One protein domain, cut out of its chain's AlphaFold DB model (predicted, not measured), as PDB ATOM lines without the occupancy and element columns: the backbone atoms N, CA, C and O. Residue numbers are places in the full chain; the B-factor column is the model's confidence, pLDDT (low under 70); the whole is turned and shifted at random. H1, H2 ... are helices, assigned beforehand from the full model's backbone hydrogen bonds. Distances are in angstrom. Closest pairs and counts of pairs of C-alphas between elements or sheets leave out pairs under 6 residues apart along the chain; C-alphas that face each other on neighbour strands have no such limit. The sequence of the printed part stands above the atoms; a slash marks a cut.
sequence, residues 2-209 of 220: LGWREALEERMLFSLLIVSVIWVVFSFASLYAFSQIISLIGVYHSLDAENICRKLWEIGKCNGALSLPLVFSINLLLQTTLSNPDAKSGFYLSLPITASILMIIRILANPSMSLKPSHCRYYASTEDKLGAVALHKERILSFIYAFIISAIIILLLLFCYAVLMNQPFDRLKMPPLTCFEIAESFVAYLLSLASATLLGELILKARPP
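What this domain is: This is residues 2 to 209 of the 220 residues of an uncharacterized protein of uncultured archaeon (UniProt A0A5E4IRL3). Two long helices, H1 and H5, run opposite ways and partly side by side; a second pair, H3 and H6, runs the same way side by side, and H2 crosses steeply between the two pairs, in contact with each of these four helices. The first residues of H1, 2 to 10, stick out as a free arm, and the short helix H4 sits by the first residues of H5. The printed part has 208 residues with six named helices, H1 to H6 in chain order, and no named strand; the class is all helix. The whole is loose, with a radius of gyration of the C-alphas of 21.2 A, and spans 78 by 39 by 35 A.

How they stand to each other: H1, residues 2 to 41, has a kink of 25 degrees near residue 28. With residues 37 to 41 alone it touches H2, residues 52 to 81; their closest C-alphas, of Ile 37 and Cys 62, are 5.9 A apart, and the two make a helical hairpin at a steep tilt of 41 degrees. H1 also touches H5, residues 126 to 165, at a shallow tilt of 19 degrees, opposite ways, closest at the C-alphas of Ile 38 and Leu 141, 6.6 A apart. H2 has a kink of 35 degrees near residue 67. It touches H3, residues 87 to 108, at a steep tilt of 49 degrees, closest at the C-alphas of Asn 75 and Gly 90, 5.4 A. With residues 66 to 73 alone H2 touches H5, at 50 degrees, closest at the C-alphas of Ser 73 and Ala 151, 5.6 A. With residues 56 to 67 alone it touches H6, residues 179 to 206, at 59 degrees, closest at the C-alphas of Gly 60 and Thr 197, 6.4 A. H3 touches H6 at a shallow tilt of 19 degrees, the same way, with the C-alphas of Ala 99 and Ala 196 closest at 5.0 A. H4, residues 118 to 122, touches H5, closest at the C-alphas of Cys 120 and Lys 129, 5.4 A. H5 and H6 are apart. Every O i to N i+4 pair is within hydrogen-bond range in H5 and H6; the counts are 35 of 36 in H1, 23 of 26 in H2, 16 of 18 in H3 and 0 of 1 in H4, where 2 of 2 O i to N i+3 pairs are within range.

Where its parts are: H1 begins at C-alpha 2, (242.475, 240.375, 204.204), and measures 57.3 A from first to last C-alpha. H2 measures 40.7 A and H3 31.5 A. H5 begins at C-alpha 126, (199.872, 228.627, 266.680), and measures 58.4 A. H6 measures 40.5 A and ends at C-alpha 206, (194.196, 213.577, 251.283).

The domain as a whole: The C-alphas farthest apart, of Leu 2 and Ala 124, are 78.4 A apart. The printed part has no cut. The link from H5 to H6, residues 166 to 178, is long. The mean pLDDT of the printed part is 84.5; residues 2 to 3, 45 to 50, 83 to 85 and 167 to 175 are under 70.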
ATOM      1  N   LEU A   2     243.015 239.513 203.129       61.97
ATOM      2  CA  LEU A   2     242.475 240.375 204.204       61.97
ATOM      3  C   LEU A   2     240.934 240.373 204.291       61.97
ATOM      4  O   LEU A   2     240.394 240.123 205.361       61.97
ATOM      5  N   GLY A   3     240.228 240.526 203.165       69.38
ATOM      6  CA  GLY A   3     238.763 240.680 203.184       69.38
ATOM      7  C   GLY A   3     237.959 239.477 203.703       69.38
ATOM      8  O   GLY A   3     236.820 239.640 204.120       69.38
ATOM      9  N   TRP A   4     238.526 238.264 203.727       70.25
ATOM     10  CA  TRP A   4     237.839 237.104 204.318       70.25
ATOM     11  C   TRP A   4     237.910 237.105 205.849       70.25
ATOM     12  O   TRP A   4     236.991 236.623 206.501       70.25
ATOM     13  N   ARG A   5     238.981 237.665 206.428       72.69
ATOM     14  CA  ARG A   5     239.165 237.743 207.881       72.69
ATOM     15  C   ARG A   5     238.307 238.862 208.482       72.69
ATOM     16  O   ARG A   5     237.629 238.615 209.470       72.69
ATOM     17  N   GLU A   6     238.242 240.016 207.818       77.06
ATOM     18  CA  GLU A   6     237.356 241.133 208.192       77.06
ATOM     19  C   GLU A   6     235.875 240.722 208.147       77.06
ATOM     20  O   GLU A   6     235.145 240.915 209.115       77.06
ATOM     21  N   ALA A   7     235.443 240.029 207.085       74.50
ATOM     22  CA  ALA A   7     234.076 239.513 206.988       74.50
ATOM     23  C   ALA A   7     233.742 238.452 208.059       74.50
ATOM     24  O   ALA A   7     232.579 238.294 208.443       74.50
ATOM     25  N   LEU A   8     234.740 237.697 208.533       75.38
ATOM     26  CA  LEU A   8     234.571 236.728 209.619       75.38
ATOM     27  C   LEU A   8     234.427 237.436 210.976       75.38
ATOM     28  O   LEU A   8     233.567 237.063 211.774       75.38
ATOM     29  N   GLU A   9     235.232 238.474 211.214       80.31
ATOM     30  CA  GLU A   9     235.176 239.306 212.420       80.31
ATOM     31  C   GLU A   9     233.855 240.078 212.516       80.31
ATOM     32  O   GLU A   9     233.213 240.046 213.564       80.31
ATOM     33  N   GLU A  10     233.378 240.673 211.418       82.31
ATOM     34  CA  GLU A  10     232.072 241.345 211.375       82.31
ATOM     35  C   GLU A  10     230.914 240.386 211.695       82.31
ATOM     36  O   GLU A  10     230.035 240.711 212.498       82.31
ATOM     37  N   ARG A  11     230.926 239.168 211.131       81.50
ATOM     38  CA  ARG A  11     229.917 238.137 211.441       81.50
ATOM     39  C   ARG A  11     229.956 237.706 212.904       81.50
ATOM     40  O   ARG A  11     228.900 237.495 213.506       81.50
ATOM     41  N   MET A  12     231.149 237.565 213.475       82.81
ATOM     42  CA  MET A  12     231.320 237.187 214.876       82.81
ATOM     43  C   MET A  12     230.838 238.299 215.814       82.81
ATOM     44  O   MET A  12     230.091 238.019 216.749       82.81
ATOM     45  N   LEU A  13     231.185 239.561 215.537       85.62
ATOM     46  CA  LEU A  13     230.727 240.728 216.299       85.62
ATOM     47  C   LEU A  13     229.204 240.882 216.249       85.62
ATOM     48  O   LEU A  13     228.572 241.105 217.281       85.62
ATOM     49  N   PHE A  14     228.602 240.699 215.074       86.38
ATOM     50  CA  PHE A  14     227.149 240.717 214.920       86.38
ATOM     51  C   PHE A  14     226.468 239.589 215.709       86.38
ATOM     52  O   PHE A  14     225.475 239.820 216.401       86.38
ATOM     53  N   SER A  15     227.033 238.379 215.672       84.19
ATOM     54  CA  SER A  15     226.526 237.232 216.439       84.19
ATOM     55  C   SER A  15     226.636 237.462 217.947       84.19
ATOM     56  O   SER A  15     225.691 237.181 218.680       84.19
ATOM     57  N   LEU A  16     227.752 238.033 218.414       87.75
ATOM     58  CA  LEU A  16     227.943 238.418 219.814       87.75
ATOM     59  C   LEU A  16     226.919 239.466 220.252       87.75
ATOM     60  O   LEU A  16     226.305 239.298 221.301       87.75
ATOM     61  N   LEU A  17     226.678 240.496 219.436       88.88
ATOM     62  CA  LEU A  17     225.676 241.522 219.723       88.88
ATOM     63  C   LEU A  17     224.274 240.914 219.870       88.88
ATOM     64  O   LEU A  17     223.582 241.201 220.848       88.88
ATOM     65  N   ILE A  18     223.868 240.045 218.938       85.94
ATOM     66  CA  ILE A  18     222.579 239.340 219.002       85.94
ATOM     67  C   ILE A  18     222.486 238.510 220.280       85.94
ATOM     68  O   ILE A  18     221.501 238.616 221.010       85.94
ATOM     69  N   VAL A  19     223.512 237.705 220.568       87.69
ATOM     70  CA  VAL A  19     223.553 236.863 221.766       87.69
ATOM     71  C   VAL A  19     223.435 237.723 223.025       87.69
ATOM     72  O   VAL A  19     222.616 237.413 223.885       87.69
ATOM     73  N   SER A  20     224.169 238.832 223.126       88.06
ATOM     74  CA  SER A  20     224.096 239.746 224.272       88.06
ATOM     75  C   SER A  20     222.707 240.368 224.452       88.06
ATOM     76  O   SER A  20     222.197 240.394 225.572       88.06
ATOM     77  N   VAL A  21     222.065 240.828 223.371       88.69
ATOM     78  CA  VAL A  21     220.703 241.390 223.432       88.69
ATOM     79  C   VAL A  21     219.695 240.328 223.866       88.69
ATOM     80  O   VAL A  21     218.880 240.586 224.753       88.69
ATOM     81  N   ILE A  22     219.780 239.123 223.290       86.25
ATOM     82  CA  ILE A  22     218.938 237.989 223.685       86.25
ATOM     83  C   ILE A  22     219.136 237.700 225.168       86.25
ATOM     84  O   ILE A  22     218.149 237.619 225.886       86.25
ATOM     85  N   TRP A  23     220.375 237.622 225.658       88.81
ATOM     86  CA  TRP A  23     220.654 237.374 227.073       88.81
ATOM     87  C   TRP A  23     219.978 238.385 227.988       88.81
ATOM     88  O   TRP A  23     219.312 237.979 228.936       88.81
ATOM     89  N   VAL A  24     220.110 239.683 227.715       88.50
ATOM     90  CA  VAL A  24     219.545 240.722 228.586       88.50
ATOM     91  C   VAL A  24     218.017 240.671 228.580       88.50
ATOM     92  O   VAL A  24     217.398 240.578 229.641       88.50
ATOM     93  N   VAL A  25     217.402 240.679 227.393       89.25
ATOM     94  CA  VAL A  25     215.939 240.730 227.252       89.25
ATOM     95  C   VAL A  25     215.296 239.432 227.740       89.25
ATOM     96  O   VAL A  25     214.352 239.464 228.530       89.25
ATOM     97  N   PHE A  26     215.825 238.285 227.311       88.00
ATOM     98  CA  PHE A  26     215.293 236.977 227.672       88.00
ATOM     99  C   PHE A  26     215.487 236.672 229.154       88.00
ATOM    100  O   PHE A  26     214.561 236.155 229.776       88.00
ATOM    101  N   SER A  27     216.640 237.012 229.744       85.88
ATOM    102  CA  SER A  27     216.863 236.774 231.176       85.88
ATOM    103  C   SER A  27     215.905 237.606 232.014       85.88
ATOM    104  O   SER A  27     215.250 237.057 232.893       85.88
ATOM    105  N   PHE A  28     215.752 238.902 231.719       87.81
ATOM    106  CA  PHE A  28     214.819 239.750 232.462       87.81
ATOM    107  C   PHE A  28     213.374 239.244 232.350       87.81
ATOM    108  O   PHE A  28     212.702 239.050 233.366       87.81
ATOM    109  N   ALA A  29     212.915 238.960 231.126       89.00
ATOM    110  CA  ALA A  29     211.569 238.452 230.883       89.00
ATOM    111  C   ALA A  29     211.328 237.092 231.561       89.00
ATOM    112  O   ALA A  29     210.288 236.895 232.187       89.00
ATOM    113  N   SER A  30     212.299 236.177 231.484       85.69
ATOM    114  CA  SER A  30     212.212 234.850 232.098       85.69
ATOM    115  C   SER A  30     212.167 234.943 233.620       85.69
ATOM    116  O   SER A  30     211.278 234.359 234.232       85.69
ATOM    117  N   LEU A  31     213.068 235.713 234.239       87.75
ATOM    118  CA  LEU A  31     213.089 235.917 235.692       87.75
ATOM    119  C   LEU A  31     211.730 236.435 236.189       87.75
ATOM    120  O   LEU A  31     211.137 235.862 237.104       87.75
ATOM    121  N   TYR A  32     211.186 237.461 235.531       89.31
ATOM    122  CA  TYR A  32     209.879 238.000 235.892       89.31
ATOM    123  C   TYR A  32     208.755 236.967 235.707       89.31
ATOM    124  O   TYR A  32     208.031 236.675 236.662       89.31
ATOM    125  N   ALA A  33     208.633 236.363 234.522       88.88
ATOM    126  CA  ALA A  33     207.556 235.428 234.203       88.88
ATOM    127  C   ALA A  33     207.572 234.176 235.099       88.88
ATOM    128  O   ALA A  33     206.538 233.795 235.652       88.88
ATOM    129  N   PHE A  34     208.741 233.559 235.301       88.62
ATOM    130  CA  PHE A  34     208.858 232.368 236.142       88.62
ATOM    131  C   PHE A  34     208.610 232.672 237.617       88.62
ATOM    132  O   PHE A  34     208.047 231.821 238.303       88.62
ATOM    133  N   SER A  35     208.933 233.876 238.105       88.75
ATOM    134  CA  SER A  35     208.587 234.264 239.481       88.75
ATOM    135  C   SER A  35     207.070 234.237 239.710       88.75
ATOM    136  O   SER A  35     206.599 233.674 240.700       88.75
ATOM    137  N   GLN A  36     206.295 234.751 238.746       89.06
ATOM    138  CA  GLN A  36     204.835 234.770 238.805       89.06
ATOM    139  C   GLN A  36     204.271 233.351 238.724       89.06
ATOM    140  O   GLN A  36     203.466 232.958 239.565       89.06
ATOM    141  N   ILE A  37     204.749 232.546 237.770       88.50
ATOM    142  CA  ILE A  37     204.297 231.159 237.589       88.50
ATOM    143  C   ILE A  37     204.585 230.314 238.836       88.50
ATOM    144  O   ILE A  37     203.721 229.562 239.280       88.50
ATOM    145  N   ILE A  38     205.776 230.445 239.424       88.31
ATOM    146  CA  ILE A  38     206.177 229.660 240.598       88.31
ATOM    147  C   ILE A  38     205.396 230.082 241.839       88.31
ATOM    148  O   ILE A  38     205.027 229.221 242.637       88.31
ATOM    149  N   SER A  39     205.065 231.369 241.980       85.69
ATOM    150  CA  SER A  39     204.232 231.836 243.093       85.69
ATOM    151  C   SER A  39     202.883 231.100 243.156       85.69
ATOM    152  O   SER A  39     202.428 230.745 244.246       85.69
ATOM    153  N   LEU A  40     202.304 230.756 241.996       83.38
ATOM    154  CA  LEU A  40     201.042 230.017 241.890       83.38
ATOM    155  C   LEU A  40     201.143 228.573 242.396       83.38
ATOM    156  O   LEU A  40     200.148 228.039 242.878       83.38
ATOM    157  N   ILE A  41     202.324 227.942 242.366       83.81
ATOM    158  CA  ILE A  41     202.522 226.592 242.934       83.81
ATOM    159  C   ILE A  41     202.235 226.596 244.436       83.81
ATOM    160  O   ILE A  41     201.678 225.640 244.979       83.81
ATOM    161  N   GLY A  42     202.631 227.673 245.114       75.50
ATOM    162  CA  GLY A  42     202.430 227.828 246.545       75.50
ATOM    163  C   GLY A  42     200.988 228.162 246.928       75.50
ATOM    164  O   GLY A  42     200.649 228.115 248.108       75.50
ATOM    165  N   VAL A  43     200.137 228.545 245.980       79.31
ATOM    166  CA  VAL A  43     198.745 228.889 246.270       79.31
ATOM    167  C   VAL A  43     197.893 227.631 246.157       79.31
ATOM    168  O   VAL A  43     197.699 227.078 245.076       79.31
ATOM    169  N   TYR A  44     197.348 227.185 247.287       74.44
ATOM    170  CA  TYR A  44     196.369 226.108 247.319       74.44
ATOM    171  C   TYR A  44     195.024 226.648 247.806       74.44
ATOM    172  O   TYR A  44     194.922 227.166 248.919       74.44
ATOM    173  N   HIS A  45     193.994 226.497 246.974       66.69
ATOM    174  CA  HIS A  45     192.588 226.717 247.325       66.69
ATOM    175  C   HIS A  45     191.914 225.364 247.579       66.69
ATOM    176  O   HIS A  45     192.202 224.385 246.880       66.69
ATOM    177  N   SER A  46     191.071 225.269 248.611       64.81
ATOM    178  CA  SER A  46     190.377 224.020 248.938       64.81
ATOM    179  C   SER A  46     189.400 223.654 247.818       64.81
ATOM    180  O   SER A  46     188.859 224.518 247.131       64.81
ATOM    181  N   LEU A  47     189.198 222.353 247.604       56.12
ATOM    182  CA  LEU A  47     188.353 221.839 246.518       56.12
ATOM    183  C   LEU A  47     186.876 222.220 246.662       56.12
ATOM    184  O   LEU A  47     186.165 222.231 245.664       56.12
ATOM    185  N   ASP A  48     186.433 222.559 247.870       61.50
ATOM    186  CA  ASP A  48     185.036 222.902 248.143       61.50
ATOM    187  C   ASP A  48     184.683 224.343 247.726       61.50
ATOM    188  O   ASP A  48     183.509 224.700 247.682       61.50
ATOM    189  N   ALA A  49     185.684 225.173 247.406       60.88
ATOM    190  CA  ALA A  49     185.505 226.595 247.107       60.88
ATOM    191  C   ALA A  49     185.550 226.948 245.604       60.88
ATOM    192  O   ALA A  49     185.148 228.050 245.235       60.88
ATOM    193  N   GLU A  50     186.024 226.056 244.721       66.25
ATOM    194  CA  GLU A  50     186.255 226.367 243.299       66.25
ATOM    195  C   GLU A  50     185.855 225.247 242.327       66.25
ATOM    196  O   GLU A  50     185.822 224.062 242.654       66.25
ATOM    197  N   ASN A  51     185.624 225.631 241.065       80.31
ATOM    198  CA  ASN A  51     185.439 224.692 239.961       80.31
ATOM    199  C   ASN A  51     186.732 223.889 239.708       80.31
ATOM    200  O   ASN A  51     187.745 224.435 239.258       80.31
ATOM    201  N   ILE A  52     186.664 222.576 239.945       78.62
ATOM    202  CA  ILE A  52     187.773 221.619 239.819       78.62
ATOM    203  C   ILE A  52     188.471 221.720 238.456       78.62
ATOM    204  O   ILE A  52     189.700 221.715 238.398       78.62
ATOM    205  N   CYS A  53     187.718 221.862 237.361       83.38
ATOM    206  CA  CYS A  53     188.296 221.936 236.016       83.38
ATOM    207  C   CYS A  53     189.173 223.178 235.841       83.38
ATOM    208  O   CYS A  53     190.261 223.094 235.273       83.38
ATOM    209  N   ARG A  54     188.734 224.326 236.371       84.31
ATOM    210  CA  ARG A  54     189.499 225.579 236.314       84.31
ATOM    211  C   ARG A  54     190.782 225.469 237.134       84.31
ATOM    212  O   ARG A  54     191.842 225.858 236.654       84.31
ATOM    213  N   LYS A  55     190.698 224.884 238.331       82.62
ATOM    214  CA  LYS A  55     191.864 224.641 239.187       82.62
ATOM    215  C   LYS A  55     192.889 223.746 238.487       82.62
ATOM    216  O   LYS A  55     194.049 224.128 238.367       82.62
ATOM    217  N   LEU A  56     192.464 222.586 237.979       84.69
ATOM    218  CA  LEU A  56     193.345 221.653 237.263       84.69
ATOM    219  C   LEU A  56     193.989 222.292 236.030       84.69
ATOM    220  O   LEU A  56     195.161 222.042 235.762       84.69
ATOM    221  N   TRP A  57     193.254 223.143 235.315       86.25
ATOM    222  CA  TRP A  57     193.767 223.870 234.160       86.25
ATOM    223  C   TRP A  57     194.891 224.847 234.520       86.25
ATOM    224  O   TRP A  57     195.947 224.823 233.889       86.25
ATOM    225  N   GLU A  58     194.713 225.664 235.560       86.38
ATOM    226  CA  GLU A  58     195.752 226.607 236.000       86.38
ATOM    227  C   GLU A  58     196.996 225.885 236.537       86.38
ATOM    228  O   GLU A  58     198.129 226.270 236.241       86.38
ATOM    229  N   ILE A  59     196.802 224.769 237.245       86.12
ATOM    230  CA  ILE A  59     197.911 223.912 237.682       86.12
ATOM    231  C   ILE A  59     198.631 223.305 236.476       86.12
ATOM    232  O   ILE A  59     199.859 223.306 236.434       86.12
ATOM    233  N   GLY A  60     197.876 222.799 235.500       87.19
ATOM    234  CA  GLY A  60     198.414 222.207 234.282       87.19
ATOM    235  C   GLY A  60     199.253 223.201 233.485       87.19
ATOM    236  O   GLY A  60     200.350 222.855 233.054       87.19
ATOM    237  N   LYS A  61     198.800 224.456 233.359       88.94
ATOM    238  CA  LYS A  61     199.582 225.543 232.746       88.94
ATOM    239  C   LYS A  61     200.895 225.792 233.481       88.94
ATOM    240  O   LYS A  61     201.940 225.872 232.842       88.94
ATOM    241  N   CYS A  62     200.839 225.905 234.810       89.81
ATOM    242  CA  CYS A  62     202.020 226.129 235.639       89.81
ATOM    243  C   CYS A  62     203.019 224.974 235.483       89.81
ATOM    244  O   CYS A  62     204.170 225.194 235.109       89.81
ATOM    245  N   ASN A  63     202.556 223.736 235.658       91.19
ATOM    246  CA  ASN A  63     203.383 222.550 235.481       91.19
ATOM    247  C   ASN A  63     203.957 222.472 234.062       91.19
ATOM    248  O   ASN A  63     205.128 222.150 233.928       91.19
ATOM    249  N   GLY A  64     203.178 222.808 233.027       91.12
ATOM    250  CA  GLY A  64     203.617 222.767 231.630       91.12
ATOM    251  C   GLY A  64     204.727 223.775 231.328       91.12
ATOM    252  O   GLY A  64     205.718 223.441 230.680       91.12
ATOM    253  N   ALA A  65     204.596 225.001 231.841       90.94
ATOM    254  CA  ALA A  65     205.623 226.030 231.692       90.94
ATOM    255  C   ALA A  65     206.935 225.645 232.392       90.94
ATOM    256  O   ALA A  65     208.018 225.920 231.878       90.94
ATOM    257  N   LEU A  66     206.846 224.983 233.549       91.62
ATOM    258  CA  LEU A  66     208.008 224.564 234.334       91.62
ATOM    259  C   LEU A  66     208.613 223.242 233.850       91.62
ATOM    260  O   LEU A  66     209.820 223.045 233.974       91.62
ATOM    261  N   SER A  67     207.814 222.334 233.283       93.38
ATOM    262  CA  SER A  67     208.297 221.028 232.833       93.38
ATOM    263  C   SER A  67     209.202 221.128 231.622       93.38
ATOM    264  O   SER A  67     210.159 220.372 231.555       93.38
ATOM    265  N   LEU A  68     208.932 222.029 230.674       90.81
ATOM    266  CA  LEU A  68     209.724 222.123 229.444       90.81
ATOM    267  C   LEU A  68     211.223 222.343 229.707       90.81
ATOM    268  O   LEU A  68     212.009 221.495 229.280       90.81
ATOM    269  N   PRO A  69     211.657 223.397 230.431       91.00
ATOM    270  CA  PRO A  69     213.078 223.582 230.712       91.00
ATOM    271  C   PRO A  69     213.661 222.398 231.494       91.00
ATOM    272  O   PRO A  69     214.769 221.962 231.199       91.00
ATOM    273  N   LEU A  70     212.902 221.809 232.425       92.62
ATOM    274  CA  LEU A  70     213.356 220.644 233.186       92.62
ATOM    275  C   LEU A  70     213.562 219.403 232.317       92.62
ATOM    276  O   LEU A  70     214.597 218.757 232.443       92.62
ATOM    277  N   VAL A  71     212.612 219.070 231.442       92.81
ATOM    278  CA  VAL A  71     212.693 217.922 230.524       92.81
ATOM    279  C   VAL A  71     213.945 218.045 229.663       92.81
ATOM    280  O   VAL A  71     214.738 217.109 229.600       92.81
ATOM    281  N   PHE A  72     214.177 219.215 229.063       89.12
ATOM    282  CA  PHE A  72     215.347 219.427 228.214       89.12
ATOM    283  C   PHE A  72     216.661 219.379 228.998       89.12
ATOM    284  O   PHE A  72     217.595 218.707 228.561       89.12
ATOM    285  N   SER A  73     216.743 220.025 230.163       89.81
ATOM    286  CA  SER A  73     217.959 220.001 230.983       89.81
ATOM    287  C   SER A  73     218.261 218.612 231.550       89.81
ATOM    288  O   SER A  73     219.421 218.204 231.566       89.81
ATOM    289  N   ILE A  74     217.244 217.857 231.976       90.88
ATOM    290  CA  ILE A  74     217.411 216.480 232.462       90.88
ATOM    291  C   ILE A  74     217.808 215.560 231.312       90.88
ATOM    292  O   ILE A  74     218.750 214.789 231.466       90.88
ATOM    293  N   ASN A  75     217.150 215.652 230.153       88.19
ATOM    294  CA  ASN A  75     217.519 214.858 228.984       88.19
ATOM    295  C   ASN A  75     218.972 215.127 228.562       88.19
ATOM    296  O   ASN A  75     219.741 214.192 228.366       88.19
ATOM    297  N   LEU A  76     219.382 216.396 228.509       85.62
ATOM    298  CA  LEU A  76     220.772 216.773 228.258       85.62
ATOM    299  C   LEU A  76     221.723 216.160 229.296       85.62
ATOM    300  O   LEU A  76     222.771 215.623 228.935       85.62
ATOM    301  N   LEU A  77     221.386 216.241 230.585       87.12
ATOM    302  CA  LEU A  77     222.211 215.664 231.645       87.12
ATOM    303  C   LEU A  77     222.331 214.141 231.485       87.12
ATOM    304  O   LEU A  77     223.425 213.596 231.610       87.12
ATOM    305  N   LEU A  78     221.235 213.458 231.147       87.12
ATOM    306  CA  LEU A  78     221.228 212.020 230.872       87.12
ATOM    307  C   LEU A  78     222.114 211.684 229.670       87.12
ATOM    308  O   LEU A  78     222.958 210.801 229.771       87.12
ATOM    309  N   GLN A  79     221.983 212.418 228.566       82.50
ATOM    310  CA  GLN A  79     222.785 212.225 227.355       82.50
ATOM    311  C   GLN A  79     224.270 212.541 227.554       82.50
ATOM    312  O   GLN A  79     225.124 211.968 226.881       82.50
ATOM    313  N   THR A  80     224.607 213.471 228.447       80.75
ATOM    314  CA  THR A  80     226.003 213.825 228.747       80.75
ATOM    315  C   THR A  80     226.645 212.855 229.739       80.75
ATOM    316  O   THR A  80     227.809 212.494 229.561       80.75
ATOM    317  N   THR A  81     225.881 212.387 230.730       83.06
ATOM    318  CA  THR A  81     226.364 211.527 231.824       83.06
ATOM    319  C   THR A  81     226.393 210.051 231.445       83.06
ATOM    320  O   THR A  81     227.340 209.343 231.778       83.06
ATOM    321  N   LEU A  82     225.367 209.564 230.747       79.69
ATOM    322  CA  LEU A  82     225.305 208.178 230.299       79.69
ATOM    323  C   LEU A  82     226.075 208.066 228.978       79.69
ATOM    324  O   LEU A  82     225.882 208.862 228.062       79.69
ATOM    325  N   SER A  83     226.969 207.086 228.869       63.88
ATOM    326  CA  SER A  83     227.920 207.010 227.753       63.88
ATOM    327  C   SER A  83     227.300 206.648 226.397       63.88
ATOM    328  O   SER A  83     228.020 206.712 225.406       63.88
ATOM    329  N   ASN A  84     226.015 206.265 226.327       63.66
ATOM    330  CA  ASN A  84     225.321 205.998 225.059       63.66
ATOM    331  C   ASN A  84     223.781 205.815 225.181       63.66
ATOM    332  O   ASN A  84     223.256 204.805 224.709       63.66
ATOM    333  N   PRO A  85     223.010 206.690 225.855       62.69
ATOM    334  CA  PRO A  85     221.561 206.573 225.792       62.69
ATOM    335  C   PRO A  85     221.110 207.003 224.396       62.69
ATOM    336  O   PRO A  85     221.431 208.098 223.932       62.69
ATOM    337  N   ASP A  86     220.343 206.145 223.735       75.31
ATOM    338  CA  ASP A  86     219.538 206.553 222.592       75.31
ATOM    339  C   ASP A  86     218.756 207.836 222.957       75.31
ATOM    340  O   ASP A  86     218.155 207.930 224.034       75.31
ATOM    341  N   ALA A  87     218.812 208.858 222.096       73.75
ATOM    342  CA  ALA A  87     218.271 210.186 222.391       73.75
ATOM    343  C   ALA A  87     216.769 210.135 222.714       73.75
ATOM    344  O   ALA A  87     216.295 210.892 223.568       73.75
ATOM    345  N   LYS A  88     216.043 209.206 222.078       81.38
ATOM    346  CA  LYS A  88     214.626 208.938 222.333       81.38
ATOM    347  C   LYS A  88     214.432 208.364 223.742       81.38
ATOM    348  O   LYS A  88     213.631 208.889 224.515       81.38
ATOM    349  N   SER A  89     215.225 207.368 224.126       84.31
ATOM    350  CA  SER A  89     215.223 206.790 225.479       84.31
ATOM    351  C   SER A  89     215.536 207.818 226.579       84.31
ATOM    352  O   SER A  89     214.872 207.833 227.617       84.31
ATOM    353  N   GLY A  90     216.496 208.721 226.346       86.81
ATOM    354  CA  GLY A  90     216.809 209.823 227.267       86.81
ATOM    355  C   GLY A  90     215.623 210.766 227.488       86.81
ATOM    356  O   GLY A  90     215.298 211.103 228.631       86.81
ATOM    357  N   PHE A  91     214.912 211.116 226.411       88.12
ATOM    358  CA  PHE A  91     213.704 211.933 226.490       88.12
ATOM    359  C   PHE A  91     212.611 211.233 227.306       88.12
ATOM    360  O   PHE A  91     212.119 211.812 228.276       88.12
ATOM    361  N   TYR A  92     212.277 209.975 226.998       90.62
ATOM    362  CA  TYR A  92     211.248 209.245 227.748       90.62
ATOM    363  C   TYR A  92     211.593 209.052 229.220       90.62
ATOM    364  O   TYR A  92     210.688 209.081 230.046       90.62
ATOM    365  N   LEU A  93     212.875 208.903 229.564       91.56
ATOM    366  CA  LEU A  93     213.311 208.819 230.955       91.56
ATOM    367  C   LEU A  93     213.226 210.175 231.674       91.56
ATOM    368  O   LEU A  93     212.925 210.222 232.866       91.56
ATOM    369  N   SER A  94     213.437 211.285 230.962       93.19
ATOM    370  CA  SER A  94     213.304 212.627 231.540       93.19
ATOM    371  C   SER A  94     211.862 212.958 231.947       93.19
ATOM    372  O   SER A  94     211.660 213.597 232.977       93.19
ATOM    373  N   LEU A  95     210.853 212.454 231.221       94.50
ATOM    374  CA  LEU A  95     209.436 212.723 231.497       94.50
ATOM    375  C   LEU A  95     208.989 212.323 232.922       94.50
ATOM    376  O   LEU A  95     208.490 213.202 233.631       94.50
ATOM    377  N   PRO A  96     209.139 211.062 233.385       94.94
ATOM    378  CA  PRO A  96     208.730 210.661 234.729       94.94
ATOM    379  C   PRO A  96     209.587 211.308 235.823       94.94
ATOM    380  O   PRO A  96     209.078 211.566 236.916       94.94
ATOM    381  N   ILE A  97     210.860 211.619 235.545       94.44
ATOM    382  CA  ILE A  97     211.720 212.356 236.482       94.44
ATOM    383  C   ILE A  97     211.162 213.768 236.680       94.44
ATOM    384  O   ILE A  97     210.930 214.182 237.817       94.44
ATOM    385  N   THR A  98     210.874 214.491 235.594       94.75
ATOM    386  CA  THR A  98     210.270 215.826 235.662       94.75
ATOM    387  C   THR A  98     208.910 215.795 236.355       94.75
ATOM    388  O   THR A  98     208.662 216.625 237.229       94.75
ATOM    389  N   ALA A  99     208.046 214.828 236.031       94.50
ATOM    390  CA  ALA A  99     206.747 214.671 236.690       94.50
ATOM    391  C   ALA A  99     206.885 214.479 238.204       94.50
ATOM    392  O   ALA A  99     206.193 215.137 238.983       94.50
ATOM    393  N   SER A 100     207.818 213.620 238.620       94.50
ATOM    394  CA  SER A 100     208.099 213.361 240.033       94.50
ATOM    395  C   SER A 100     208.599 214.617 240.741       94.50
ATOM    396  O   SER A 100     208.104 214.953 241.815       94.50
ATOM    397  N   ILE A 101     209.528 215.353 240.121       93.50
ATOM    398  CA  ILE A 101     210.054 216.615 240.653       93.50
ATOM    399  C   ILE A 101     208.929 217.641 240.828       93.50
ATOM    400  O   ILE A 101     208.785 218.190 241.920       93.50
ATOM    401  N   LEU A 102     208.099 217.868 239.803       92.12
ATOM    402  CA  LEU A 102     206.988 218.825 239.870       92.12
ATOM    403  C   LEU A 102     205.957 218.445 240.938       92.12
ATOM    404  O   LEU A 102     205.491 219.306 241.687       92.12
ATOM    405  N   MET A 103     205.639 217.154 241.058       92.88
ATOM    406  CA  MET A 103     204.751 216.646 242.102       92.88
ATOM    407  C   MET A 103     205.328 216.893 243.503       92.88
ATOM    408  O   MET A 103     204.634 217.434 244.365       92.88
ATOM    409  N   ILE A 104     206.597 216.537 243.736       91.69
ATOM    410  CA  ILE A 104     207.279 216.733 245.026       91.69
ATOM    411  C   ILE A 104     207.309 218.218 245.391       91.69
ATOM    412  O   ILE A 104     206.934 218.587 246.503       91.69
ATOM    413  N   ILE A 105     207.694 219.070 244.441       90.88
ATOM    414  CA  ILE A 105     207.713 220.529 244.580       90.88
ATOM    415  C   ILE A 105     206.354 221.052 245.043       90.88
ATOM    416  O   ILE A 105     206.277 221.789 246.026       90.88
ATOM    417  N   ARG A 106     205.277 220.640 244.370       89.25
ATOM    418  CA  ARG A 106     203.916 221.070 244.696       89.25
ATOM    419  C   ARG A 106     203.508 220.659 246.112       89.25
ATOM    420  O   ARG A 106     202.893 221.456 246.818       89.25
ATOM    421  N   ILE A 107     203.859 219.444 246.531       90.12
ATOM    422  CA  ILE A 107     203.562 218.935 247.877       90.12
ATOM    423  C   ILE A 107     204.356 219.708 248.937       90.12
ATOM    424  O   ILE A 107     203.787 220.133 249.939       90.12
ATOM    425  N   LEU A 108     205.655 219.931 248.718       90.31
ATOM    426  CA  LEU A 108     206.520 220.639 249.668       90.31
ATOM    427  C   LEU A 108     206.186 222.131 249.776       90.31
ATOM    428  O   LEU A 108     206.258 222.697 250.863       90.31
ATOM    429  N   ALA A 109     205.767 222.764 248.677       89.62
ATOM    430  CA  ALA A 109     205.305 224.152 248.676       89.62
ATOM    431  C   ALA A 109     203.980 224.344 249.442       89.62
ATOM    432  O   ALA A 109     203.604 225.475 249.752       89.62
ATOM    433  N   ASN A 110     203.282 223.250 249.765       89.62
ATOM    434  CA  ASN A 110     201.984 223.240 250.433       89.62
ATOM    435  C   ASN A 110     201.995 222.285 251.647       89.62
ATOM    436  O   ASN A 110     201.326 221.249 251.639       89.62
ATOM    437  N   PRO A 111     202.755 222.612 252.710       87.38
ATOM    438  CA  PRO A 111     202.951 221.723 253.850       87.38
ATOM    439  C   PRO A 111     201.638 221.424 254.588       87.38
ATOM    440  O   PRO A 111     200.863 222.317 254.941       87.38
ATOM    441  N   SER A 112     201.423 220.137 254.865       86.12
ATOM    442  CA  SER A 112     200.287 219.603 255.626       86.12
ATOM    443  C   SER A 112     200.708 219.220 257.042       86.12
ATOM    444  O   SER A 112     201.895 219.126 257.341       86.12
ATOM    445  N   MET A 113     199.758 218.900 257.925       78.25
ATOM    446  CA  MET A 113     200.076 218.452 259.293       78.25
ATOM    447  C   MET A 113     201.012 217.231 259.344       78.25
ATOM    448  O   MET A 113     201.808 217.107 260.276       78.25
ATOM    449  N   SER A 114     200.929 216.355 258.336       79.31
ATOM    450  CA  SER A 114     201.774 215.162 258.194       79.31
ATOM    451  C   SER A 114     203.156 215.445 257.590       79.31
ATOM    452  O   SER A 114     204.103 214.716 257.861       79.31
ATOM    453  N   LEU A 115     203.270 216.510 256.793       80.75
ATOM    454  CA  LEU A 115     204.481 216.926 256.078       80.75
ATOM    455  C   LEU A 115     204.850 218.355 256.481       80.75
ATOM    456  O   LEU A 115     205.118 219.214 255.644       80.75
ATOM    457  N   LYS A 116     204.798 218.624 257.786       81.62
ATOM    458  CA  LYS A 116     205.141 219.930 258.337       81.62
ATOM    459  C   LYS A 116     206.641 220.021 258.604       81.62
ATOM    460  O   LYS A 116     207.259 219.003 258.930       81.62
ATOM    461  N   PRO A 117     207.222 221.225 258.555       82.31
ATOM    462  CA  PRO A 117     208.625 221.401 258.886       82.31
ATOM    463  C   PRO A 117     208.933 220.921 260.311       82.31
ATOM    464  O   PRO A 117     208.187 221.194 261.255       82.31
ATOM    465  N   SER A 118     210.047 220.204 260.485       83.88
ATOM    466  CA  SER A 118     210.444 219.625 261.779       83.88
ATOM    467  C   SER A 118     210.599 220.683 262.875       83.88
ATOM    468  O   SER A 118     210.237 220.441 264.027       83.88
ATOM    469  N   HIS A 119     211.052 221.881 262.502       79.31
ATOM    470  CA  HIS A 119     211.256 223.000 263.415       79.31
ATOM    471  C   HIS A 119     209.955 223.603 263.966       79.31
ATOM    472  O   HIS A 119     209.992 224.259 265.001       79.31
ATOM    473  N   CYS A 120     208.784 223.307 263.383       81.62
ATOM    474  CA  CYS A 120     207.496 223.688 263.977       81.62
ATOM    475  C   CYS A 120     207.272 223.072 265.373       81.62
ATOM    476  O   CYS A 120     206.377 223.508 266.091       81.62
ATOM    477  N   ARG A 121     208.051 222.047 265.760       81.06
ATOM    478  CA  ARG A 121     208.012 221.436 267.100       81.06
ATOM    479  C   ARG A 121     208.547 222.354 268.204       81.06
ATOM    480  O   ARG A 121     208.174 222.151 269.350       81.06
ATOM    481  N   TYR A 122     209.389 223.333 267.867       81.56
ATOM    482  CA  TYR A 122     210.015 224.232 268.846       81.56
ATOM    483  C   TYR A 122     209.151 225.443 269.209       81.56
ATOM    484  O   TYR A 122     209.480 226.172 270.137       81.56
ATOM    485  N   TYR A 123     208.045 225.653 268.499       81.31
ATOM    486  CA  TYR A 123     207.135 226.763 268.748       81.31
ATOM    487  C   TYR A 123     205.931 226.279 269.553       81.31
ATOM    488  O   TYR A 123     205.341 225.240 269.243       81.31
ATOM    489  N   ALA A 124     205.553 227.025 270.589       75.69
ATOM    490  CA  ALA A 124     204.372 226.721 271.394       75.69
ATOM    491  C   ALA A 124     203.104 227.299 270.748       75.69
ATOM    492  O   ALA A 124     202.128 226.566 270.547       75.69
ATOM    493  N   SER A 125     203.153 228.575 270.351       82.69
ATOM    494  CA  SER A 125     202.016 229.304 269.789       82.69
ATOM    495  C   SER A 125     201.640 228.807 268.385       82.69
ATOM    496  O   SER A 125     202.457 228.258 267.639       82.69
ATOM    497  N   THR A 126     200.366 228.961 268.024       80.31
ATOM    498  CA  THR A 126     199.872 228.627 266.680       80.31
ATOM    499  C   THR A 126     200.350 229.640 265.641       80.31
ATOM    500  O   THR A 126     200.675 229.249 264.524       80.31
ATOM    501  N   GLU A 127     200.443 230.918 266.013       81.88
ATOM    502  CA  GLU A 127     200.896 231.998 265.129       81.88
ATOM    503  C   GLU A 127     202.354 231.806 264.703       81.88
ATOM    504  O   GLU A 127     202.645 231.813 263.507       81.88
ATOM    505  N   ASP A 128     203.250 231.485 265.640       82.88
ATOM    506  CA  ASP A 128     204.661 231.241 265.317       82.88
ATOM    507  C   ASP A 128     204.837 230.004 264.424       82.88
ATOM    508  O   ASP A 128     205.689 229.972 263.532       82.88
ATOM    509  N   LYS A 129     203.997 228.974 264.610       82.06
ATOM    510  CA  LYS A 129     203.984 227.791 263.732       82.06
ATOM    511  C   LYS A 129     203.561 228.152 262.313       82.06
ATOM    512  O   LYS A 129     204.151 227.629 261.371       82.06
ATOM    513  N   LEU A 130     202.555 229.013 262.156       84.31
ATOM    514  CA  LEU A 130     202.110 229.490 260.846       84.31
ATOM    515  C   LEU A 130     203.186 230.357 260.179       84.31
ATOM    516  O   LEU A 130     203.447 230.169 258.991       84.31
ATOM    517  N   GLY A 131     203.876 231.210 260.941       84.62
ATOM    518  CA  GLY A 131     205.033 231.971 260.462       84.62
ATOM    519  C   GLY A 131     206.174 231.069 259.977       84.62
ATOM    520  O   GLY A 131     206.681 231.241 258.869       84.62
ATOM    521  N   ALA A 132     206.525 230.035 260.748       85.81
ATOM    522  CA  ALA A 132     207.532 229.048 260.349       85.81
ATOM    523  C   ALA A 132     207.135 228.274 259.076       85.81
ATOM    524  O   ALA A 132     207.972 228.007 258.211       85.81
ATOM    525  N   VAL A 133     205.851 227.936 258.935       87.31
ATOM    526  CA  VAL A 133     205.301 227.293 257.735       87.31
ATOM    527  C   VAL A 133     205.386 228.214 256.514       87.31
ATOM    528  O   VAL A 133     205.802 227.756 255.446       87.31
ATOM    529  N   ALA A 134     205.043 229.496 256.661       86.38
ATOM    530  CA  ALA A 134     205.154 230.483 255.590       86.38
ATOM    531  C   ALA A 134     206.611 230.646 255.128       86.38
ATOM    532  O   ALA A 134     206.894 230.530 253.936       86.38
ATOM    533  N   LEU A 135     207.548 230.772 256.071       87.75
ATOM    534  CA  LEU A 135     208.977 230.864 255.774       87.75
ATOM    535  C   LEU A 135     209.508 229.605 255.072       87.75
ATOM    536  O   LEU A 135     210.312 229.686 254.144       87.75
ATOM    537  N   HIS A 136     209.072 228.414 255.495       88.75
ATOM    538  CA  HIS A 136     209.439 227.171 254.816       88.75
ATOM    539  C   HIS A 136     208.942 227.155 253.369       88.75
ATOM    540  O   HIS A 136     209.708 226.833 252.462       88.75
ATOM    541  N   LYS A 137     207.684 227.543 253.147       89.31
ATOM    542  CA  LYS A 137     207.097 227.654 251.813       89.31
ATOM    543  C   LYS A 137     207.884 228.625 250.930       89.31
ATOM    544  O   LYS A 137     208.222 228.262 249.809       89.31
ATOM    545  N   GLU A 138     208.240 229.807 251.429       89.50
ATOM    546  CA  GLU A 138     209.067 230.773 250.690       89.50
ATOM    547  C   GLU A 138     210.429 230.192 250.296       89.50
ATOM    548  O   GLU A 138     210.867 230.358 249.156       89.50
ATOM    549  N   ARG A 139     211.083 229.452 251.198       91.19
ATOM    550  CA  ARG A 139     212.358 228.775 250.905       91.19
ATOM    551  C   ARG A 139     212.214 227.728 249.805       91.19
ATOM    552  O   ARG A 139     213.061 227.672 248.918       91.19
ATOM    553  N   ILE A 140     211.148 226.927 249.838       91.00
ATOM    554  CA  ILE A 140     210.865 225.938 248.792       91.00
ATOM    555  C   ILE A 140     210.616 226.635 247.449       91.00
ATOM    556  O   ILE A 140     211.243 226.267 246.460       91.00
ATOM    557  N   LEU A 141     209.781 227.677 247.407       90.75
ATOM    558  CA  LEU A 141     209.518 228.450 246.184       90.75
ATOM    559  C   LEU A 141     210.787 229.106 245.625       90.75
ATOM    560  O   LEU A 141     211.018 229.066 244.419       90.75
ATOM    561  N   SER A 142     211.642 229.636 246.498       92.12
ATOM    562  CA  SER A 142     212.927 230.229 246.113       92.12
ATOM    563  C   SER A 142     213.891 229.184 245.547       92.12
ATOM    564  O   SER A 142     214.554 229.434 244.542       92.12
ATOM    565  N   PHE A 143     213.936 227.990 246.147       91.56
ATOM    566  CA  PHE A 143     214.705 226.859 245.626       91.56
ATOM    567  C   PHE A 143     214.212 226.435 244.236       91.56
ATOM    568  O   PHE A 143     215.021 226.259 243.330       91.56
ATOM    569  N   ILE A 144     212.894 226.326 244.045       90.56
ATOM    570  CA  ILE A 144     212.286 225.982 242.750       90.56
ATOM    571  C   ILE A 144     212.633 227.031 241.700       90.56
ATOM    572  O   ILE A 144     213.023 226.686 240.588       90.56
ATOM    573  N   TYR A 145     212.528 228.309 242.061       90.69
ATOM    574  CA  TYR A 145     212.896 229.416 241.192       90.69
ATOM    575  C   TYR A 145     214.357 229.332 240.760       90.69
ATOM    576  O   TYR A 145     214.633 229.319 239.562       90.69
ATOM    577  N   ALA A 146     215.283 229.175 241.706       91.94
ATOM    578  CA  ALA A 146     216.696 229.000 241.390       91.94
ATOM    579  C   ALA A 146     216.930 227.784 240.479       91.94
ATOM    580  O   ALA A 146     217.630 227.898 239.478       91.94
ATOM    581  N   PHE A 147     216.290 226.650 240.771       90.69
ATOM    582  CA  PHE A 147     216.434 225.415 240.002       90.69
ATOM    583  C   PHE A 147     215.968 225.561 238.543       90.69
ATOM    584  O   PHE A 147     216.688 225.174 237.621       90.69
ATOM    585  N   ILE A 148     214.802 226.173 238.318       91.50
ATOM    586  CA  ILE A 148     214.255 226.426 236.974       91.50
ATOM    587  C   ILE A 148     215.124 227.425 236.208       91.50
ATOM    588  O   ILE A 148     215.443 227.200 235.041       91.50
ATOM    589  N   ILE A 149     215.562 228.502 236.863       91.25
ATOM    590  CA  ILE A 149     216.445 229.493 236.244       91.25
ATOM    591  C   ILE A 149     217.799 228.874 235.883       91.25
ATOM    592  O   ILE A 149     218.301 229.120 234.791       91.25
ATOM    593  N   SER A 150     218.369 228.010 236.729       91.12
ATOM    594  CA  SER A 150     219.590 227.268 236.392       91.12
ATOM    595  C   SER A 150     219.405 226.367 235.167       91.12
ATOM    596  O   SER A 150     220.266 226.364 234.290       91.12
ATOM    597  N   ALA A 151     218.280 225.649 235.066       90.81
ATOM    598  CA  ALA A 151     217.959 224.827 233.897       90.81
ATOM    599  C   ALA A 151     217.931 225.668 232.606       90.81
ATOM    600  O   ALA A 151     218.573 225.322 231.613       90.81
ATOM    601  N   ILE A 152     217.269 226.826 232.649       89.50
ATOM    602  CA  ILE A 152     217.192 227.769 231.525       89.50
ATOM    603  C   ILE A 152     218.571 228.324 231.159       89.50
ATOM    604  O   ILE A 152     218.916 228.357 229.980       89.50
ATOM    605  N   ILE A 153     219.372 228.727 232.149       90.12
ATOM    606  CA  ILE A 153     220.730 229.243 231.937       90.12
ATOM    607  C   ILE A 153     221.595 228.201 231.223       90.12
ATOM    608  O   ILE A 153     222.287 228.543 230.267       90.12
ATOM    609  N   ILE A 154     221.530 226.930 231.629       88.00
ATOM    610  CA  ILE A 154     222.272 225.844 230.973       88.00
ATOM    611  C   ILE A 154     221.856 225.708 229.503       88.00
ATOM    612  O   ILE A 154     222.717 225.635 228.624       88.00
ATOM    613  N   LEU A 155     220.551 225.714 229.218       86.56
ATOM    614  CA  LEU A 155     220.042 225.626 227.845       86.56
ATOM    615  C   LEU A 155     220.464 226.839 227.002       86.56
ATOM    616  O   LEU A 155     220.864 226.680 225.849       86.56
ATOM    617  N   LEU A 156     220.436 228.039 227.583       86.69
ATOM    618  CA  LEU A 156     220.847 229.267 226.908       86.69
ATOM    619  C   LEU A 156     222.355 229.285 226.622       86.69
ATOM    620  O   LEU A 156     222.762 229.675 225.529       86.69
ATOM    621  N   LEU A 157     223.187 228.817 227.556       87.56
ATOM    622  CA  LEU A 157     224.632 228.680 227.348       87.56
ATOM    623  C   LEU A 157     224.950 227.725 226.194       87.56
ATOM    624  O   LEU A 157     225.801 228.032 225.361       87.56
ATOM    625  N   LEU A 158     224.235 226.602 226.100       83.12
ATOM    626  CA  LEU A 158     224.389 225.657 224.994       83.12
ATOM    627  C   LEU A 158     223.943 226.240 223.655       83.12
ATOM    628  O   LEU A 158     224.610 226.030 222.643       83.12
ATOM    629  N   PHE A 159     222.851 227.006 223.648       80.75
ATOM    630  CA  PHE A 159     222.427 227.746 222.465       80.75
ATOM    631  C   PHE A 159     223.509 228.741 222.016       80.75
ATOM    632  O   PHE A 159     223.860 228.782 220.838       80.75
ATOM    633  N   CYS A 160     224.104 229.483 222.953       84.44
ATOM    634  CA  CYS A 160     225.187 230.422 222.651       84.44
ATOM    635  C   CYS A 160     226.422 229.717 222.100       84.44
ATOM    636  O   CYS A 160     227.003 230.184 221.124       84.44
ATOM    637  N   TYR A 161     226.802 228.580 222.689       83.38
ATOM    638  CA  TYR A 161     227.893 227.756 222.180       83.38
ATOM    639  C   TYR A 161     227.640 227.338 220.727       83.38
ATOM    640  O   TYR A 161     228.511 227.527 219.879       83.38
ATOM    641  N   ALA A 162     226.434 226.846 220.423       79.75
ATOM    642  CA  ALA A 162     226.077 226.412 219.078       79.75
ATOM    643  C   ALA A 162     226.138 227.553 218.049       79.75
ATOM    644  O   ALA A 162     226.656 227.360 216.949       79.75
ATOM    645  N   VAL A 163     225.655 228.746 218.416       79.94
ATOM    646  CA  VAL A 163     225.680 229.939 217.554       79.94
ATOM    647  C   VAL A 163     227.108 230.448 217.335       79.94
ATOM    648  O   VAL A 163     227.483 230.733 216.202       79.94
ATOM    649  N   LEU A 164     227.917 230.552 218.396       82.62
ATOM    650  CA  LEU A 164     229.249 231.164 218.324       82.62
ATOM    651  C   LEU A 164     230.303 230.245 217.704       82.62
ATOM    652  O   LEU A 164     231.154 230.713 216.955       82.62
ATOM    653  N   MET A 165     230.250 228.943 217.995       81.25
ATOM    654  CA  MET A 165     231.208 227.979 217.446       81.25
ATOM    655  C   MET A 165     230.785 227.441 216.079       81.25
ATOM    656  O   MET A 165     231.546 226.702 215.457       81.25
ATOM    657  N   ASN A 166     229.571 227.773 215.616       73.50
ATOM    658  CA  ASN A 166     228.941 227.179 214.432       73.50
ATOM    659  C   ASN A 166     229.000 225.635 214.447       73.50
ATOM    660  O   ASN A 166     229.057 224.973 213.411       73.50
ATOM    661  N   GLN A 167     229.035 225.068 215.654       67.44
ATOM    662  CA  GLN A 167     229.086 223.643 215.915       67.44
ATOM    663  C   GLN A 167     227.863 223.304 216.756       67.44
ATOM    664  O   GLN A 167     227.798 223.692 217.925       67.44
ATOM    665  N   PRO A 168     226.868 222.606 216.189       64.19
ATOM    666  CA  PRO A 168     225.786 222.086 217.002       64.19
ATOM    667  C   PRO A 168     226.392 221.164 218.055       64.19
ATOM    668  O   PRO A 168     227.271 220.358 217.756       64.19
ATOM    669  N   PHE A 169     225.919 221.269 219.291       64.94
ATOM    670  CA  PHE A 169     226.295 220.311 220.316       64.94
ATOM    671  C   PHE A 169     225.787 218.938 219.857       64.94
ATOM    672  O   PHE A 169     224.580 218.714 219.841       64.94
ATOM    673  N   ASP A 170     226.677 218.044 219.417       63.38
ATOM    674  CA  ASP A 170     226.283 216.818 218.703       63.38
ATOM    675  C   ASP A 170     225.341 215.926 219.522       63.38
ATOM    676  O   ASP A 170     224.502 215.234 218.954       63.38
ATOM    677  N   ARG A 171     225.402 216.010 220.857       62.56
ATOM    678  CA  ARG A 171     224.475 215.293 221.743       62.56
ATOM    679  C   ARG A 171     223.061 215.890 221.771       62.56
ATOM    680  O   ARG A 171     222.124 215.165 222.055       62.56
ATOM    681  N   LEU A 172     222.888 217.169 221.426       56.56
ATOM    682  CA  LEU A 172     221.580 217.832 221.304       56.56
ATOM    683  C   LEU A 172     220.946 217.680 219.918       56.56
ATOM    684  O   LEU A 172     219.799 218.097 219.737       56.56
ATOM    685  N   LYS A 173     221.652 217.111 218.930       59.88
ATOM    686  CA  LYS A 173     221.023 216.774 217.650       59.88
ATOM    687  C   LYS A 173     219.988 215.689 217.904       59.88
ATOM    688  O   LYS A 173     220.330 214.524 218.095       59.88
ATOM    689  N   MET A 174     218.717 216.074 217.903       58.97
ATOM    690  CA  MET A 174     217.658 215.083 217.832       58.97
ATOM    691  C   MET A 174     217.779 214.330 216.504       58.97
ATOM    692  O   MET A 174     218.019 214.966 215.469       58.97
ATOM    693  N   PRO A 175     217.627 212.995 216.508       66.62
ATOM    694  CA  PRO A 175     217.477 212.258 215.265       66.62
ATOM    695  C   PRO A 175     216.269 212.818 214.496       66.62
ATOM    696  O   PRO A 175     215.340 213.337 215.121       66.62
ATOM    697  N   PRO A 176     216.260 212.749 213.154       74.44
ATOM    698  CA  PRO A 176     215.082 213.124 212.385       74.44
ATOM    699  C   PRO A 176     213.907 212.246 212.828       74.44
ATOM    700  O   PRO A 176     213.903 211.042 212.587       74.44
ATOM    701  N   LEU A 177     212.941 212.854 213.515       78.31
ATOM    702  CA  LEU A 177     211.757 212.165 214.013       78.31
ATOM    703  C   LEU A 177     210.689 212.124 212.925       78.31
ATOM    704  O   LEU A 177     210.419 213.119 212.247       78.31
ATOM    705  N   THR A 178     210.035 210.980 212.799       87.38
ATOM    706  CA  THR A 178     208.821 210.863 211.991       87.38
ATOM    707  C   THR A 178     207.660 211.611 212.654       87.38
ATOM    708  O   THR A 178     207.627 211.789 213.874       87.38
ATOM    709  N   CYS A 179     206.645 212.011 211.878       88.38
ATOM    710  CA  CYS A 179     205.435 212.637 212.434       88.38
ATOM    711  C   CYS A 179     204.776 211.773 213.524       88.38
ATOM    712  O   CYS A 179     204.225 212.304 214.487       88.38
ATOM    713  N   PHE A 180     204.857 210.446 213.381       90.75
ATOM    714  CA  PHE A 180     204.343 209.501 214.365       90.75
ATOM    715  C   PHE A 180     205.101 209.587 215.696       90.75
ATOM    716  O   PHE A 180     204.476 209.666 216.747       90.75
ATOM    717  N   GLU A 181     206.431 209.655 215.667       87.06
ATOM    718  CA  GLU A 181     207.255 209.754 216.881       87.06
ATOM    719  C   GLU A 181     207.111 211.101 217.588       87.06
ATOM    720  O   GLU A 181     207.161 211.169 218.818       87.06
ATOM    721  N   ILE A 182     206.893 212.176 216.826       87.12
ATOM    722  CA  ILE A 182     206.565 213.490 217.388       87.12
ATOM    723  C   ILE A 182     205.232 213.408 218.138       87.12
ATOM    724  O   ILE A 182     205.144 213.846 219.286       87.12
ATOM    725  N   ALA A 183     204.207 212.812 217.520       91.00
ATOM    726  CA  ALA A 183     202.906 212.627 218.154       91.00
ATOM    727  C   ALA A 183     203.002 211.732 219.403       91.00
ATOM    728  O   ALA A 183     202.463 212.085 220.449       91.00
ATOM    729  N   GLU A 184     203.741 210.623 219.324       92.50
ATOM    730  CA  GLU A 184     204.004 209.711 220.442       92.50
ATOM    731  C   GLU A 184     204.671 210.442 221.620       92.50
ATOM    732  O   GLU A 184     204.214 210.352 222.761       92.50
ATOM    733  N   SER A 185     205.719 211.219 221.340       90.19
ATOM    734  CA  SER A 185     206.455 212.001 222.341       90.19
ATOM    735  C   SER A 185     205.571 213.065 222.990       90.19
ATOM    736  O   SER A 185     205.608 213.254 224.208       90.19
ATOM    737  N   PHE A 186     204.740 213.737 222.192       91.94
ATOM    738  CA  PHE A 186     203.808 214.747 222.678       91.94
ATOM    739  C   PHE A 186     202.726 214.140 223.578       91.94
ATOM    740  O   PHE A 186     202.455 214.668 224.657       91.94
ATOM    741  N   VAL A 187     202.153 212.997 223.193       95.00
ATOM    742  CA  VAL A 187     201.175 212.271 224.016       95.00
ATOM    743  C   VAL A 187     201.806 211.812 225.330       95.00
ATOM    744  O   VAL A 187     201.226 212.035 226.391       95.00
ATOM    745  N   ALA A 188     203.009 211.235 225.292       94.69
ATOM    746  CA  ALA A 188     203.717 210.815 226.500       94.69
ATOM    747  C   ALA A 188     204.007 211.994 227.441       94.69
ATOM    748  O   ALA A 188     203.813 211.888 228.654       94.69
ATOM    749  N   TYR A 189     204.413 213.141 226.889       94.56
ATOM    750  CA  TYR A 189     204.592 214.375 227.647       94.56
ATOM    751  C   TYR A 189     203.289 214.830 228.323       94.56
ATOM    752  O   TYR A 189     203.285 215.100 229.525       94.56
ATOM    753  N   LEU A 190     202.172 214.860 227.589       94.94
ATOM    754  CA  LEU A 190     200.871 215.247 228.141       94.94
ATOM    755  C   LEU A 190     200.399 214.291 229.242       94.94
ATOM    756  O   LEU A 190     199.915 214.749 230.277       94.94
ATOM    757  N   LEU A 191     200.572 212.980 229.057       95.06
ATOM    758  CA  LEU A 191     200.247 211.977 230.074       95.06
ATOM    759  C   LEU A 191     201.099 212.157 231.334       95.06
ATOM    760  O   LEU A 191     200.571 212.128 232.447       95.06
ATOM    761  N   SER A 192     202.399 212.405 231.165       94.50
ATOM    762  CA  SER A 192     203.318 212.696 232.267       94.50
ATOM    763  C   SER A 192     202.863 213.930 233.056       94.50
ATOM    764  O   SER A 192     202.706 213.878 234.280       94.50
ATOM    765  N   LEU A 193     202.524 215.013 232.354       93.75
ATOM    766  CA  LEU A 193     202.053 216.259 232.950       93.75
ATOM    767  C   LEU A 193     200.719 216.093 233.697       93.75
ATOM    768  O   LEU A 193     200.550 216.590 234.817       93.75
ATOM    769  N   ALA A 194     199.778 215.370 233.088       92.81
ATOM    770  CA  ALA A 194     198.495 215.044 233.694       92.81
ATOM    771  C   ALA A 194     198.687 214.207 234.965       92.81
ATOM    772  O   ALA A 194     198.081 214.512 235.992       92.81
ATOM    773  N   SER A 195     199.580 213.213 234.935       93.31
ATOM    774  CA  SER A 195     199.866 212.358 236.091       93.31
ATOM    775  C   SER A 195     200.433 213.154 237.271       93.31
ATOM    776  O   SER A 195     199.911 213.043 238.379       93.31
ATOM    777  N   ALA A 196     201.413 214.035 237.032       92.94
ATOM    778  CA  ALA A 196     201.995 214.895 238.064       92.94
ATOM    779  C   ALA A 196     200.937 215.806 238.703       92.94
ATOM    780  O   ALA A 196     200.895 215.983 239.922       92.94
ATOM    781  N   THR A 197     200.056 216.358 237.866       91.38
ATOM    782  CA  THR A 197     198.989 217.270 238.285       91.38
ATOM    783  C   THR A 197     197.943 216.553 239.134       91.38
ATOM    784  O   THR A 197     197.633 217.000 240.239       91.38
ATOM    785  N   LEU A 198     197.429 215.420 238.649       91.62
ATOM    786  CA  LEU A 198     196.383 214.654 239.322       91.62
ATOM    787  C   LEU A 198     196.892 214.010 240.611       91.62
ATOM    788  O   LEU A 198     196.239 214.140 241.643       91.62
ATOM    789  N   LEU A 199     198.060 213.362 240.591       92.44
ATOM    790  CA  LEU A 199     198.632 212.734 241.786       92.44
ATOM    791  C   LEU A 199     198.978 213.770 242.858       92.44
ATOM    792  O   LEU A 199     198.648 213.572 244.027       92.44
ATOM    793  N   GLY A 200     199.583 214.897 242.469       90.38
ATOM    794  CA  GLY A 200     199.866 215.991 243.395       90.38
ATOM    795  C   GLY A 200     198.595 216.537 244.047       90.38
ATOM    796  O   GLY A 200     198.564 216.752 245.258       90.38
ATOM    797  N   GLU A 201     197.525 216.713 243.270       89.00
ATOM    798  CA  GLU A 201     196.233 217.162 243.793       89.00
ATOM    799  C   GLU A 201     195.564 216.114 244.694       89.00
ATOM    800  O   GLU A 201     195.052 216.462 245.755       89.00
ATOM    801  N   LEU A 202     195.614 214.827 244.339       90.00
ATOM    802  CA  LEU A 202     195.098 213.740 245.177       90.00
ATOM    803  C   LEU A 202     195.807 213.683 246.534       90.00
ATOM    804  O   LEU A 202     195.151 213.530 247.567       90.00
ATOM    805  N   ILE A 203     197.132 213.853 246.553       90.81
ATOM    806  CA  ILE A 203     197.919 213.879 247.791       90.81
ATOM    807  C   ILE A 203     197.542 215.093 248.645       90.81
ATOM    808  O   ILE A 203     197.322 214.935 249.845       90.81
ATOM    809  N   LEU A 204     197.421 216.282 248.047       88.44
ATOM    810  CA  LEU A 204     197.025 217.498 248.768       88.44
ATOM    811  C   LEU A 204     195.567 217.460 249.244       88.44
ATOM    812  O   LEU A 204     195.259 217.990 250.308       88.44
ATOM    813  N   LYS A 205     194.678 216.774 248.522       86.69
ATOM    814  CA  LYS A 205     193.310 216.507 248.977       86.69
ATOM    815  C   LYS A 205     193.296 215.585 250.194       86.69
ATOM    816  O   LYS A 205     192.591 215.857 251.160       86.69
ATOM    817  N   ALA A 206     194.077 214.505 250.159       88.06
ATOM    818  CA  ALA A 206     194.196 213.577 251.283       88.06
ATOM    819  C   ALA A 206     194.922 214.203 252.488       88.06
ATOM    820  O   ALA A 206     194.722 213.785 253.628       88.06
ATOM    821  N   ARG A 207     195.789 215.192 252.240       86.56
ATOM    822  CA  ARG A 207     196.629 215.863 253.237       86.56
ATOM    823  C   ARG A 207     196.575 217.383 253.028       86.56
ATOM    824  O   ARG A 207     197.527 217.945 252.483       86.56
ATOM    825  N   PRO A 208     195.495 218.052 253.467       84.31
ATOM    826  CA  PRO A 208     195.302 219.473 253.209       84.31
ATOM    827  C   PRO A 208     196.383 220.341 253.876       84.31
ATOM    828  O   PRO A 208     196.892 219.980 254.950       84.31
ATOM    829  N   PRO A 209     196.740 221.492 253.277       85.00
ATOM    830  CA  PRO A 209     197.722 222.406 253.847       85.00
ATOM    831  C   PRO A 209     197.275 222.991 255.185       85.00
ATOM    832  O   PRO A 209     196.099 223.283 255.394       85.00
TER     833      PRO A 209